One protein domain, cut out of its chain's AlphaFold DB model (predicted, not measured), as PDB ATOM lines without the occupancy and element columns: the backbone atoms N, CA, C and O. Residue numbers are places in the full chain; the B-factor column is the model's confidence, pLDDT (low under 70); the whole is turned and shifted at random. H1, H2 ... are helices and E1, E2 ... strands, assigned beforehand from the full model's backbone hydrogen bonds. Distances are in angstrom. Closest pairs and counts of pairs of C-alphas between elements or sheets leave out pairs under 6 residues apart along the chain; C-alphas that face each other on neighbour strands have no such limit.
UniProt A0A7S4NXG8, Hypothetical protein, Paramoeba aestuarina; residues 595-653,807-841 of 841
ATOM      1  N   ILE A 595      -2.252  23.863 -32.576       85.75
ATOM      2  CA  ILE A 595      -1.661  22.729 -33.319       85.75
ATOM      3  C   ILE A 595      -1.117  21.650 -32.365       85.75
ATOM      4  O   ILE A 595      -1.394  20.463 -32.538       85.75
ATOM      5  N   LEU A 596      -0.407  22.061 -31.307       81.00
ATOM      6  CA  LEU A 596       0.181  21.153 -30.312       81.00
ATOM      7  C   LEU A 596      -0.854  20.322 -29.535       81.00
ATOM      8  O   LEU A 596      -0.517  19.224 -29.082       81.00
ATOM      9  N   ASP A 597      -2.084  20.823 -29.389       82.06
ATOM     10  CA  ASP A 597      -3.188  20.140 -28.712       82.06
ATOM     11  C   ASP A 597      -4.082  19.356 -29.672       82.06
ATOM     12  O   ASP A 597      -4.505  18.247 -29.350       82.06
ATOM     13  N   MET A 598      -4.340  19.891 -30.866       87.25
ATOM     14  CA  MET A 598      -5.275  19.282 -31.811       87.25
ATOM     15  C   MET A 598      -4.699  18.128 -32.637       87.25
ATOM     16  O   MET A 598      -5.488  17.380 -33.202       87.25
ATOM     17  N   CYS A 599      -3.378  17.951 -32.748       89.31
ATOM     18  CA  CYS A 599      -2.800  16.859 -33.542       89.31
ATOM     19  C   CYS A 599      -2.913  15.477 -32.863       89.31
ATOM     20  O   CYS A 599      -2.780  15.326 -31.648       89.31
ATOM     21  N   CYS A 600      -3.105  14.434 -33.675       90.69
ATOM     22  CA  CYS A 600      -3.043  13.037 -33.250       90.69
ATOM     23  C   CYS A 600      -1.599  12.623 -32.910       90.69
ATOM     24  O   CYS A 600      -0.677  12.817 -33.700       90.69
ATOM     25  N   ASP A 601      -1.405  11.968 -31.762       87.56
ATOM     26  CA  ASP A 601      -0.089  11.525 -31.277       87.56
ATOM     27  C   ASP A 601       0.527  10.403 -32.148       87.56
ATOM     28  O   ASP A 601       1.713  10.102 -32.019       87.56
ATOM     29  N   VAL A 602      -0.270   9.752 -33.007       89.94
ATOM     30  CA  VAL A 602       0.135   8.613 -33.864       89.94
ATOM     31  C   VAL A 602       0.382   9.033 -35.314       89.94
ATOM     32  O   VAL A 602       1.313   8.530 -35.938       89.94
ATOM     33  N   ASP A 603      -0.417   9.962 -35.837       90.38
ATOM     34  CA  ASP A 603      -0.175  10.628 -37.119       90.38
ATOM     35  C   ASP A 603      -0.498  12.124 -36.980       90.38
ATOM     36  O   ASP A 603      -1.665  12.506 -37.105       90.38
ATOM     37  N   PRO A 604       0.513  12.979 -36.733       88.75
ATOM     38  CA  PRO A 604       0.316  14.413 -36.525       88.75
ATOM     39  C   PRO A 604      -0.330  15.161 -37.698       88.75
ATOM     40  O   PRO A 604      -0.759  16.296 -37.515       88.75
ATOM     41  N   LYS A 605      -0.433  14.544 -38.886       89.06
ATOM     42  CA  LYS A 605      -1.139  15.112 -40.046       89.06
ATOM     43  C   LYS A 605      -2.660  15.074 -39.907       89.06
ATOM     44  O   LYS A 605      -3.349  15.647 -40.747       89.06
ATOM     45  N   LEU A 606      -3.190  14.387 -38.896       89.31
ATOM     46  CA  LEU A 606      -4.622  14.269 -38.639       89.31
ATOM     47  C   LEU A 606      -4.992  14.868 -37.277       89.31
ATOM     48  O   LEU A 606      -4.233  14.721 -36.313       89.31
ATOM     49  N   PRO A 607      -6.176  15.493 -37.158       90.31
ATOM     50  CA  PRO A 607      -6.676  15.977 -35.884       90.31
ATOM     51  C   PRO A 607      -7.032  14.815 -34.947       90.31
ATOM     52  O   PRO A 607      -7.473  13.743 -35.370       90.31
ATOM     53  N   ALA A 608      -6.857  15.041 -33.651       88.25
ATOM     54  CA  ALA A 608      -7.316  14.168 -32.592       88.25
ATOM     55  C   ALA A 608      -8.767  14.485 -32.223       88.25
ATOM     56  O   ALA A 608      -9.107  15.606 -31.857       88.25
ATOM     57  N   THR A 609      -9.605  13.458 -32.249       84.38
ATOM     58  CA  THR A 609     -11.030  13.522 -31.895       84.38
ATOM     59  C   THR A 609     -11.359  12.608 -30.712       84.38
ATOM     60  O   THR A 609     -12.493  12.593 -30.223       84.38
ATOM     61  N   ILE A 610     -10.386  11.806 -30.260       83.50
ATOM     62  CA  ILE A 610     -10.512  10.809 -29.195       83.50
ATOM     63  C   ILE A 610      -9.274  10.851 -28.289       83.50
ATOM     64  O   ILE A 610      -8.145  10.924 -28.765       83.50
ATOM     65  N   PHE A 611      -9.470  10.741 -26.975       84.56
ATOM     66  CA  PHE A 611      -8.396  10.540 -26.000       84.56
ATOM     67  C   PHE A 611      -8.531   9.159 -25.359       84.56
ATOM     68  O   PHE A 611      -9.538   8.863 -24.716       84.56
ATOM     69  N   CYS A 612      -7.515   8.312 -25.521       84.06
ATOM     70  CA  CYS A 612      -7.412   7.014 -24.858       84.06
ATOM     71  C   CYS A 612      -6.683   7.183 -23.522       84.06
ATOM     72  O   CYS A 612      -5.493   7.504 -23.508       84.06
ATOM     73  N   SER A 613      -7.366   6.968 -22.394       78.81
ATOM     74  CA  SER A 613      -6.810   7.253 -21.064       78.81
ATOM     75  C   SER A 613      -5.803   6.205 -20.586       78.81
ATOM     76  O   SER A 613      -4.869   6.549 -19.860       78.81
ATOM     77  N   ASP A 614      -5.938   4.957 -21.041       81.00
ATOM     78  CA  ASP A 614      -5.028   3.860 -20.689       81.00
ATOM     79  C   ASP A 614      -3.685   3.950 -21.441       81.00
ATOM     80  O   ASP A 614      -2.635   3.660 -20.865       81.00
ATOM     81  N   CYS A 615      -3.686   4.451 -22.683       80.31
ATOM     82  CA  CYS A 615      -2.467   4.830 -23.414       80.31
ATOM     83  C   CYS A 615      -1.991   6.261 -23.094       80.31
ATOM     84  O   CYS A 615      -0.840   6.603 -23.361       80.31
ATOM     85  N   ARG A 616      -2.882   7.104 -22.550       82.12
ATOM     86  CA  ARG A 616      -2.756   8.571 -22.418       82.12
ATOM     87  C   ARG A 616      -2.532   9.305 -23.747       82.12
ATOM     88  O   ARG A 616      -1.854  10.328 -23.768       82.12
ATOM     89  N   MET A 617      -3.063   8.779 -24.849       85.94
ATOM     90  CA  MET A 617      -2.805   9.282 -26.206       85.94
ATOM     91  C   MET A 617      -4.029   9.947 -26.831       85.94
ATOM     92  O   MET A 617      -5.150   9.449 -26.704       85.94
ATOM     93  N   ARG A 618      -3.782  11.042 -27.551       88.94
ATOM     94  CA  ARG A 618      -4.723  11.734 -28.439       88.94
ATOM     95  C   ARG A 618      -4.696  11.060 -29.808       88.94
ATOM     96  O   ARG A 618      -3.621  10.841 -30.364       88.94
ATOM     97  N   LEU A 619      -5.858  10.693 -30.333       88.00
ATOM     98  CA  LEU A 619      -6.021   9.848 -31.514       88.00
ATOM     99  C   LEU A 619      -7.063  10.444 -32.468       88.00
ATOM    100  O   LEU A 619      -8.106  10.931 -32.028       88.00
ATOM    101  N   SER A 620      -6.801  10.355 -33.771       88.62
ATOM    102  CA  SER A 620      -7.825  10.494 -34.813       88.62
ATOM    103  C   SER A 620      -8.762   9.279 -34.806       88.62
ATOM    104  O   SER A 620      -8.377   8.213 -34.317       88.62
ATOM    105  N   ASP A 621      -9.966   9.388 -35.382       83.31
ATOM    106  CA  ASP A 621     -10.884   8.241 -35.528       83.31
ATOM    107  C   ASP A 621     -10.233   7.068 -36.295       83.31
ATOM    108  O   ASP A 621     -10.458   5.907 -35.959       83.31
ATOM    109  N   GLU A 622      -9.359   7.353 -37.269       84.31
ATOM    110  CA  GLU A 622      -8.603   6.338 -38.017       84.31
ATOM    111  C   GLU A 622      -7.599   5.590 -37.119       84.31
ATOM    112  O   GLU A 622      -7.600   4.357 -37.061       84.31
ATOM    113  N   ALA A 623      -6.765   6.322 -36.370       88.00
ATOM    114  CA  ALA A 623      -5.808   5.721 -35.443       88.00
ATOM    115  C   ALA A 623      -6.531   4.971 -34.311       88.00
ATOM    116  O   ALA A 623      -6.114   3.883 -33.915       88.00
ATOM    117  N   HIS A 624      -7.646   5.514 -33.819       85.31
ATOM    118  CA  HIS A 624      -8.495   4.878 -32.814       85.31
ATOM    119  C   HIS A 624      -9.073   3.547 -33.299       85.31
ATOM    120  O   HIS A 624      -8.911   2.556 -32.584       85.31
ATOM    121  N   ALA A 625      -9.663   3.503 -34.498       82.06
ATOM    122  CA  ALA A 625     -10.190   2.279 -35.098       82.06
ATOM    123  C   ALA A 625      -9.087   1.227 -35.306       82.06
ATOM    124  O   ALA A 625      -9.273   0.059 -34.975       82.06
ATOM    125  N   VAL A 626      -7.902   1.642 -35.771       82.88
ATOM    126  CA  VAL A 626      -6.753   0.740 -35.968       82.88
ATOM    127  C   VAL A 626      -6.160   0.225 -34.655       82.88
ATOM    128  O   VAL A 626      -5.669  -0.905 -34.622       82.88
ATOM    129  N   ILE A 627      -6.178   1.005 -33.569       80.75
ATOM    130  CA  ILE A 627      -5.627   0.604 -32.261       80.75
ATOM    131  C   ILE A 627      -6.612  -0.275 -31.481       80.75
ATOM    132  O   ILE A 627      -6.184  -1.273 -30.897       80.75
ATOM    133  N   HIS A 628      -7.905   0.053 -31.506       78.00
ATOM    134  CA  HIS A 628      -8.948  -0.574 -30.683       78.00
ATOM    135  C   HIS A 628      -9.854  -1.551 -31.454       78.00
ATOM    136  O   HIS A 628     -10.931  -1.879 -30.964       78.00
ATOM    137  N   ASP A 629      -9.421  -2.010 -32.634       71.69
ATOM    138  CA  ASP A 629     -10.090  -3.034 -33.454       71.69
ATOM    139  C   ASP A 629     -10.606  -4.212 -32.600       71.69
ATOM    140  O   ASP A 629      -9.785  -4.946 -32.035       71.69
ATOM    141  N   PRO A 630     -11.935  -4.426 -32.514       57.62
ATOM    142  CA  PRO A 630     -12.526  -5.449 -31.656       57.62
ATOM    143  C   PRO A 630     -12.344  -6.869 -32.211       57.62
ATOM    144  O   PRO A 630     -12.602  -7.834 -31.497       57.62
ATOM    145  N   ASN A 631     -11.909  -7.014 -33.469       60.53
ATOM    146  CA  ASN A 631     -11.631  -8.311 -34.090       60.53
ATOM    147  C   ASN A 631     -10.193  -8.785 -33.820       60.53
ATOM    148  O   ASN A 631      -9.870  -9.956 -34.018       60.53
ATOM    149  N   GLY A 632      -9.316  -7.888 -33.359       56.59
ATOM    150  CA  GLY A 632      -8.014  -8.250 -32.818       56.59
ATOM    151  C   GLY A 632      -8.110  -8.543 -31.321       56.59
ATOM    152  O   GLY A 632      -8.733  -7.786 -30.585       56.59
ATOM    153  N   ASN A 633      -7.417  -9.582 -30.843       49.50
ATOM    154  CA  ASN A 633      -7.272  -9.879 -29.409       49.50
ATOM    155  C   ASN A 633      -6.472  -8.773 -28.690       49.50
ATOM    156  O   ASN A 633      -5.264  -8.892 -28.474       49.50
ATOM    157  N   ARG A 634      -7.142  -7.669 -28.356       61.06
ATOM    158  CA  ARG A 634      -6.569  -6.449 -27.777       61.06
ATOM    159  C   ARG A 634      -7.309  -6.086 -26.493       61.06
ATOM    160  O   ARG A 634      -8.453  -6.480 -26.290       61.06
ATOM    161  N   LYS A 635      -6.641  -5.355 -25.599       58.62
ATOM    162  CA  LYS A 635      -7.256  -4.913 -24.342       58.62
ATOM    163  C   LYS A 635      -8.380  -3.917 -24.623       58.62
ATOM    164  O   LYS A 635      -8.201  -3.000 -25.421       58.62
ATOM    165  N   GLU A 636      -9.483  -4.048 -23.892       68.12
ATOM    166  CA  GLU A 636     -10.489  -2.992 -23.786       68.12
ATOM    167  C   GLU A 636      -9.850  -1.760 -23.125       68.12
ATOM    168  O   GLU A 636      -9.687  -1.701 -21.907       68.12
ATOM    169  N   HIS A 637      -9.438  -0.784 -23.934       75.81
ATOM    170  CA  HIS A 637      -9.010   0.517 -23.429       75.81
ATOM    171  C   HIS A 637     -10.211   1.441 -23.248       75.81
ATOM    172  O   HIS A 637     -11.137   1.466 -24.064       75.81
ATOM    173  N   ARG A 638     -10.149   2.273 -22.213       79.31
ATOM    174  CA  ARG A 638     -11.077   3.381 -22.001       79.31
ATOM    175  C   ARG A 638     -10.653   4.571 -22.851       79.31
ATOM    176  O   ARG A 638      -9.482   4.952 -22.894       79.31
ATOM    177  N   TRP A 639     -11.630   5.173 -23.508       79.12
ATOM    178  CA  TRP A 639     -11.440   6.338 -24.354       79.12
ATOM    179  C   TRP A 639     -12.663   7.249 -24.291       79.12
ATOM    180  O   TRP A 639     -13.760   6.818 -23.944       79.12
ATOM    181  N   PHE A 640     -12.452   8.517 -24.618       79.62
ATOM    182  CA  PHE A 640     -13.457   9.576 -24.574       79.62
ATOM    183  C   PHE A 640     -13.341  10.423 -25.842       79.62
ATOM    184  O   PHE A 640     -12.264  10.476 -26.436       79.62
ATOM    185  N   ARG A 641     -14.410  11.120 -26.249       80.00
ATOM    186  CA  ARG A 641     -14.269  12.187 -27.255       80.00
ATOM    187  C   ARG A 641     -13.362  13.289 -26.702       80.00
ATOM    188  O   ARG A 641     -13.441  13.619 -25.520       80.00
ATOM    189  N   TYR A 642     -12.491  13.807 -27.558       79.12
ATOM    190  CA  TYR A 642     -11.497  14.827 -27.242       79.12
ATOM    191  C   TYR A 642     -11.742  16.074 -28.088       79.12
ATOM    192  O   TYR A 642     -12.194  15.967 -29.226       79.12
ATOM    193  N   GLY A 643     -11.420  17.230 -27.518       77.50
ATOM    194  CA  GLY A 643     -11.381  18.515 -28.199       77.50
ATOM    195  C   GLY A 643     -10.182  19.315 -27.695       77.50
ATOM    196  O   GLY A 643      -9.817  19.217 -26.523       77.50
ATOM    197  N   SER A 644      -9.561  20.077 -28.591       81.12
ATOM    198  CA  SER A 644      -8.373  20.895 -28.325       81.12
ATOM    199  C   SER A 644      -8.672  22.233 -27.640       81.12
ATOM    200  O   SER A 644      -7.750  22.917 -27.210       81.12
ATOM    201  N   CYS A 645      -9.940  22.646 -27.570       84.06
ATOM    202  CA  CYS A 645     -10.355  23.961 -27.084       84.06
ATOM    203  C   CYS A 645     -11.372  23.855 -25.942       84.06
ATOM    204  O   CYS A 645     -12.276  23.020 -25.962       84.06
ATOM    205  N   ASN A 646     -11.256  24.755 -24.963       82.19
ATOM    206  CA  ASN A 646     -12.163  24.847 -23.820       82.19
ATOM    207  C   ASN A 646     -12.850  26.219 -23.791       82.19
ATOM    208  O   ASN A 646     -12.350  27.163 -23.178       82.19
ATOM    209  N   TRP A 647     -14.014  26.299 -24.433       85.19
ATOM    210  CA  TRP A 647     -14.841  27.508 -24.516       85.19
ATOM    211  C   TRP A 647     -15.848  27.644 -23.362       85.19
ATOM    212  O   TRP A 647     -16.870  28.302 -23.524       85.19
ATOM    213  N   LYS A 648     -15.614  27.017 -22.196       77.88
ATOM    214  CA  LYS A 648     -16.497  27.214 -21.034       77.88
ATOM    215  C   LYS A 648     -16.509  28.701 -20.626       77.88
ATOM    216  O   LYS A 648     -15.438  29.222 -20.293       77.88
ATOM    217  N   PRO A 649     -17.682  29.368 -20.583       71.00
ATOM    218  CA  PRO A 649     -17.787  30.755 -20.143       71.00
ATOM    219  C   PRO A 649     -17.213  30.945 -18.737       71.00
ATOM    220  O   PRO A 649     -17.477  30.154 -17.828       71.00
ATOM    221  N   ARG A 650     -16.415  31.999 -18.558       60.78
ATOM    222  CA  ARG A 650     -15.789  32.350 -17.276       60.78
ATOM    223  C   ARG A 650     -16.617  33.442 -16.587       60.78
ATOM    224  O   ARG A 650     -17.192  34.276 -17.284       60.78
ATOM    225  N   PRO A 651     -16.685  33.482 -15.244       48.09
ATOM    226  CA  PRO A 651     -17.269  34.627 -14.553       48.09
ATOM    227  C   PRO A 651     -16.455  35.902 -14.857       48.09
ATOM    228  O   PRO A 651     -15.230  35.813 -14.998       48.09
ATOM    229  N   PRO A 652     -17.096  37.082 -14.951       45.41
ATOM    230  CA  PRO A 652     -16.405  38.326 -15.274       45.41
ATOM    231  C   PRO A 652     -15.362  38.686 -14.205       45.41
ATOM    232  O   PRO A 652     -15.603  38.550 -13.004       45.41
ATOM    233  N   ARG A 653     -14.195  39.175 -14.645       40.56
ATOM    234  CA  ARG A 653     -13.132  39.679 -13.755       40.56
ATOM    235  C   ARG A 653     -13.624  40.893 -12.962       40.56
ATOM    236  O   ARG A 653     -14.321  41.734 -13.519       40.56
ATOM    237  N   LYS A 807      -5.075  -1.794 -45.873       80.31
ATOM    238  CA  LYS A 807      -4.290  -2.737 -45.045       80.31
ATOM    239  C   LYS A 807      -2.868  -2.247 -44.725       80.31
ATOM    240  O   LYS A 807      -2.421  -2.417 -43.594       80.31
ATOM    241  N   GLN A 808      -2.188  -1.621 -45.687       85.06
ATOM    242  CA  GLN A 808      -0.867  -1.010 -45.491       85.06
ATOM    243  C   GLN A 808      -0.923   0.130 -44.459       85.06
ATOM    244  O   GLN A 808      -0.204   0.100 -43.463       85.06
ATOM    245  N   ARG A 809      -1.842   1.084 -44.642       85.56
ATOM    246  CA  ARG A 809      -2.072   2.220 -43.739       85.56
ATOM    247  C   ARG A 809      -2.372   1.774 -42.301       85.56
ATOM    248  O   ARG A 809      -1.858   2.358 -41.350       85.56
ATOM    249  N   ARG A 810      -3.108   0.667 -42.121       84.25
ATOM    250  CA  ARG A 810      -3.315   0.044 -40.796       84.25
ATOM    251  C   ARG A 810      -2.015  -0.446 -40.151       84.25
ATOM    252  O   ARG A 810      -1.846  -0.313 -38.941       84.25
ATOM    253  N   GLN A 811      -1.094  -1.011 -40.934       83.94
ATOM    254  CA  GLN A 811       0.215  -1.457 -40.441       83.94
ATOM    255  C   GLN A 811       1.121  -0.269 -40.084       83.94
ATOM    256  O   GLN A 811       1.810  -0.318 -39.066       83.94
ATOM    257  N   GLU A 812       1.085   0.806 -40.873       85.50
ATOM    258  CA  GLU A 812       1.818   2.053 -40.618       85.50
ATOM    259  C   GLU A 812       1.369   2.715 -39.307       85.50
ATOM    260  O   GLU A 812       2.196   2.947 -38.422       85.50
ATOM    261  N   LEU A 813       0.059   2.927 -39.133       83.19
ATOM    262  CA  LEU A 813      -0.523   3.495 -37.909       83.19
ATOM    263  C   LEU A 813      -0.239   2.632 -36.673       83.19
ATOM    264  O   LEU A 813       0.130   3.156 -35.623       83.19
ATOM    265  N   PHE A 814      -0.352   1.304 -36.785       84.31
ATOM    266  CA  PHE A 814      -0.041   0.409 -35.669       84.31
ATOM    267  C   PHE A 814       1.452   0.443 -35.295       84.31
ATOM    268  O   PHE A 814       1.789   0.478 -34.111       84.31
ATOM    269  N   LYS A 815       2.356   0.515 -36.284       82.00
ATOM    270  CA  LYS A 815       3.801   0.677 -36.053       82.00
ATOM    271  C   LYS A 815       4.117   2.007 -35.360       82.00
ATOM    272  O   LYS A 815       4.890   2.013 -34.402       82.00
ATOM    273  N   ALA A 816       3.513   3.110 -35.806       84.38
ATOM    274  CA  ALA A 816       3.671   4.426 -35.183       84.38
ATOM    275  C   ALA A 816       3.159   4.437 -33.730       84.38
ATOM    276  O   ALA A 816       3.861   4.902 -32.831       84.38
ATOM    277  N   TYR A 817       1.998   3.826 -33.472       85.31
ATOM    278  CA  TYR A 817       1.464   3.634 -32.122       85.31
ATOM    279  C   TYR A 817       2.429   2.855 -31.212       85.31
ATOM    280  O   TYR A 817       2.694   3.293 -30.094       85.31
ATOM    281  N   CYS A 818       3.007   1.742 -31.681       82.81
ATOM    282  CA  CYS A 818       3.975   0.973 -30.893       82.81
ATOM    283  C   CYS A 818       5.233   1.782 -30.530       82.81
ATOM    284  O   CYS A 818       5.729   1.651 -29.412       82.81
ATOM    285  N   LEU A 819       5.729   2.633 -31.437       82.50
ATOM    286  CA  LEU A 819       6.875   3.515 -31.173       82.50
ATOM    287  C   LEU A 819       6.544   4.570 -30.105       82.50
ATOM    288  O   LEU A 819       7.279   4.706 -29.127       82.50
ATOM    289  N   GLN A 820       5.406   5.256 -30.247       80.38
ATOM    290  CA  GLN A 820       4.942   6.280 -29.303       80.38
ATOM    291  C   GLN A 820       4.650   5.708 -27.909       80.38
ATOM    292  O   GLN A 820       5.041   6.281 -26.891       80.38
ATOM    293  N   LEU A 821       4.014   4.535 -27.853       80.38
ATOM    294  CA  LEU A 821       3.778   3.812 -26.607       80.38
ATOM    295  C   LEU A 821       5.106   3.390 -25.954       80.38
ATOM    296  O   LEU A 821       5.231   3.458 -24.734       80.38
ATOM    297  N   GLY A 822       6.106   2.986 -26.743       77.81
ATOM    298  CA  GLY A 822       7.453   2.681 -26.258       77.81
ATOM    299  C   GLY A 822       8.125   3.887 -25.596       77.81
ATOM    300  O   GLY A 822       8.532   3.795 -24.436       77.81
ATOM    301  N   ALA A 823       8.166   5.028 -26.292       76.12
ATOM    302  CA  ALA A 823       8.749   6.272 -25.784       76.12
ATOM    303  C   ALA A 823       8.099   6.720 -24.462       76.12
ATOM    304  O   ALA A 823       8.786   6.899 -23.457       76.12
ATOM    305  N   ARG A 824       6.762   6.779 -24.413       75.00
ATOM    306  CA  ARG A 824       6.012   7.215 -23.219       75.00
ATOM    307  C   ARG A 824       6.128   6.258 -22.027       75.00
ATOM    308  O   ARG A 824       6.032   6.689 -20.878       75.00
ATOM    309  N   ASN A 825       6.353   4.960 -22.262       76.88
ATOM    310  CA  ASN A 825       6.697   4.032 -21.181       76.88
ATOM    311  C   ASN A 825       8.102   4.321 -20.623       76.88
ATOM    312  O   ASN A 825       8.258   4.352 -19.404       76.88
ATOM    313  N   ALA A 826       9.093   4.593 -21.480       74.00
ATOM    314  CA  ALA A 826      10.443   4.954 -21.040       74.00
ATOM    315  C   ALA A 826      10.457   6.269 -20.234       74.00
ATOM    316  O   ALA A 826      11.032   6.310 -19.146       74.00
ATOM    317  N   GLU A 827       9.745   7.302 -20.702       71.81
ATOM    318  CA  GLU A 827       9.558   8.568 -19.974       71.81
ATOM    319  C   GLU A 827       8.906   8.366 -18.601       71.81
ATOM    320  O   GLU A 827       9.333   8.967 -17.612       71.81
ATOM    321  N   ARG A 828       7.865   7.523 -18.504       72.94
ATOM    322  CA  ARG A 828       7.233   7.208 -17.214       72.94
ATOM    323  C   ARG A 828       8.230   6.529 -16.281       72.94
ATOM    324  O   ARG A 828       8.351   6.942 -15.131       72.94
ATOM    325  N   ASP A 829       8.944   5.522 -16.767       76.06
ATOM    326  CA  ASP A 829       9.857   4.728 -15.946       76.06
ATOM    327  C   ASP A 829      11.086   5.551 -15.499       76.06
ATOM    328  O   ASP A 829      11.623   5.326 -14.412       76.06
ATOM    329  N   GLU A 830      11.499   6.560 -16.274       75.62
ATOM    330  CA  GLU A 830      12.479   7.568 -15.853       75.62
ATOM    331  C   GLU A 830      11.906   8.542 -14.808       75.62
ATOM    332  O   GLU A 830      12.543   8.809 -13.786       75.62
ATOM    333  N   ASN A 831      10.684   9.041 -15.006       70.50
ATOM    334  CA  ASN A 831      10.024   9.924 -14.042       70.50
ATOM    335  C   ASN A 831       9.727   9.225 -12.705       70.50
ATOM    336  O   ASN A 831       9.850   9.842 -11.646       70.50
ATOM    337  N   ASP A 832       9.405   7.931 -12.719       75.12
ATOM    338  CA  ASP A 832       9.206   7.140 -11.506       75.12
ATOM    339  C   ASP A 832      10.535   6.764 -10.824       75.12
ATOM    340  O   ASP A 832      10.559   6.641  -9.597       75.12
ATOM    341  N   LYS A 833      11.660   6.675 -11.556       74.56
ATOM    342  CA  LYS A 833      13.010   6.686 -10.949       74.56
ATOM    343  C   LYS A 833      13.277   8.028 -10.264       74.56
ATOM    344  O   LYS A 833      13.472   8.048  -9.052       74.56
ATOM    345  N   LYS A 834      13.144   9.152 -10.982       72.69
ATOM    346  CA  LYS A 834      13.315  10.516 -10.440       72.69
ATOM    347  C   LYS A 834      12.466  10.758  -9.179       72.69
ATOM    348  O   LYS A 834      12.967  11.313  -8.206       72.69
ATOM    349  N   LYS A 835      11.211  10.288  -9.147       69.19
ATOM    350  CA  LYS A 835      10.333  10.351  -7.960       69.19
ATOM    351  C   LYS A 835      10.762   9.430  -6.817       69.19
ATOM    352  O   LYS A 835      10.588   9.812  -5.664       69.19
ATOM    353  N   LYS A 836      11.293   8.236  -7.098       72.31
ATOM    354  CA  LYS A 836      11.852   7.340  -6.067       72.31
ATOM    355  C   LYS A 836      13.130   7.919  -5.469       72.31
ATOM    356  O   LYS A 836      13.296   7.872  -4.258       72.31
ATOM    357  N   ASP A 837      13.990   8.520  -6.284       70.38
ATOM    358  CA  ASP A 837      15.248   9.097  -5.811       70.38
ATOM    359  C   ASP A 837      15.023  10.432  -5.072       70.38
ATOM    360  O   ASP A 837      15.655  10.662  -4.043       70.38
ATOM    361  N   LYS A 838      14.020  11.236  -5.468       66.25
ATOM    362  CA  LYS A 838      13.489  12.385  -4.690       66.25
ATOM    363  C   LYS A 838      12.590  11.975  -3.493       66.25
ATOM    364  O   LYS A 838      11.933  12.819  -2.898       66.25
ATOM    365  N   LYS A 839      12.513  10.677  -3.179       64.75
ATOM    366  CA  LYS A 839      11.966  10.119  -1.924       64.75
ATOM    367  C   LYS A 839      13.017   9.351  -1.102       64.75
ATOM    368  O   LYS A 839      12.677   8.775  -0.072       64.75
ATOM    369  N   LYS A 840      14.257   9.267  -1.599       64.38
ATOM    370  CA  LYS A 840      15.424   8.679  -0.916       64.38
ATOM    371  C   LYS A 840      16.401   9.755  -0.443       64.38
ATOM    372  O   LYS A 840      17.082   9.545   0.553       64.38
ATOM    373  N   LYS A 841      16.498  10.846  -1.208       54.22
ATOM    374  CA  LYS A 841      16.863  12.172  -0.707       54.22
ATOM    375  C   LYS A 841      15.676  12.770   0.040       54.22
ATOM    376  O   LYS A 841      15.950  13.549   0.970       54.22
TER     377      LYS A 841
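What this domain is: This is residues 595 to 653 and 807 to 841 of the 841 residues of the protein "Hypothetical protein" of Paramoeba aestuarina (UniProt A0A7S4NXG8). A small body of one three-stranded sheet, E2, E1 and E3, with the short helix H2 over one of its faces, has a single long straight helix, H3, running past it; residues 826 to 841 stick out at one end, and a tail of residues 646 to 653 sticks out elsewhere. H3 crosses H2 with its first part, and the short helix H1 with a long loop precedes the sheet. The printed part has 94 residues, with three named helices and three named strands in the order H1, E1, E2, H2, E3, H3; the sheet runs E2, E1, E3, all antiparallel, and the class is mostly helix. The whole is loose, with a radius of gyration of the C-alphas of 16.6 A, and flat, spanning 51 by 45 by 24 A.

Where its parts are: H1 is residues 595 to 598, beginning at C-alpha 595 at (-1.661, 22.729, -33.319). E1 is residues 610 to 612 and E2 residues 617 to 619. H2, residues 621 to 627, is 9.8 A long from first to last C-alpha. E3 is residues 639 to 641. H3, residues 807 to 837, is 45.4 A long, from C-alpha 807 at (-4.290, -2.737, -45.045) to C-alpha 837 at (15.248, 9.097, -5.811).

How they stand to each other: E1 is the inner strand. E1 and E2 form a hairpin, antiparallel at 150 degrees, with N 619 and O 610 2.8 A apart, within hydrogen-bond range. E1 and E3 are antiparallel at 159 degrees, with N 611 and O 640 at 2.9 A, also within range. E2, H2 and E3 form a split strand-helix-strand unit, two strands running the same way with E1 between them in the sheet, and its crossover is right-handed. H2 is on the sheet at a height of 9.2 A, over E2 and only just over E1, on which 3 of its C-alphas fall; it runs along the strands, at 2 degrees to E2 on the local plane. H2 and H3 touch, about perpendicular at 75 degrees, through residues 810 to 817 of H3 alone; their closest C-alphas, of Val 626 and Arg 810, are 6.0 A apart. H3 only grazes the sheet, with residues 817 to 824. H1 is not on the sheet and is apart from H2 and H3. In H2 and H3 every O i to N i+4 pair is within hydrogen-bond range; H1 is too short for such a pair.

The domain as a whole: The C-alphas farthest apart, of Arg 653 and Lys 807, are 53.4 A apart; this is also the gap across the cut, where residues 654 to 806 are not printed. The links H1 to E1 and H2 to E3 are long. Residues 629 to 634 also stand free. Without the stretches that stand free, the body spans 32 by 24 by 21 A. The pLDDT is under 70 at residues 630 to 636, 650 to 653, 835 and 838 to 841.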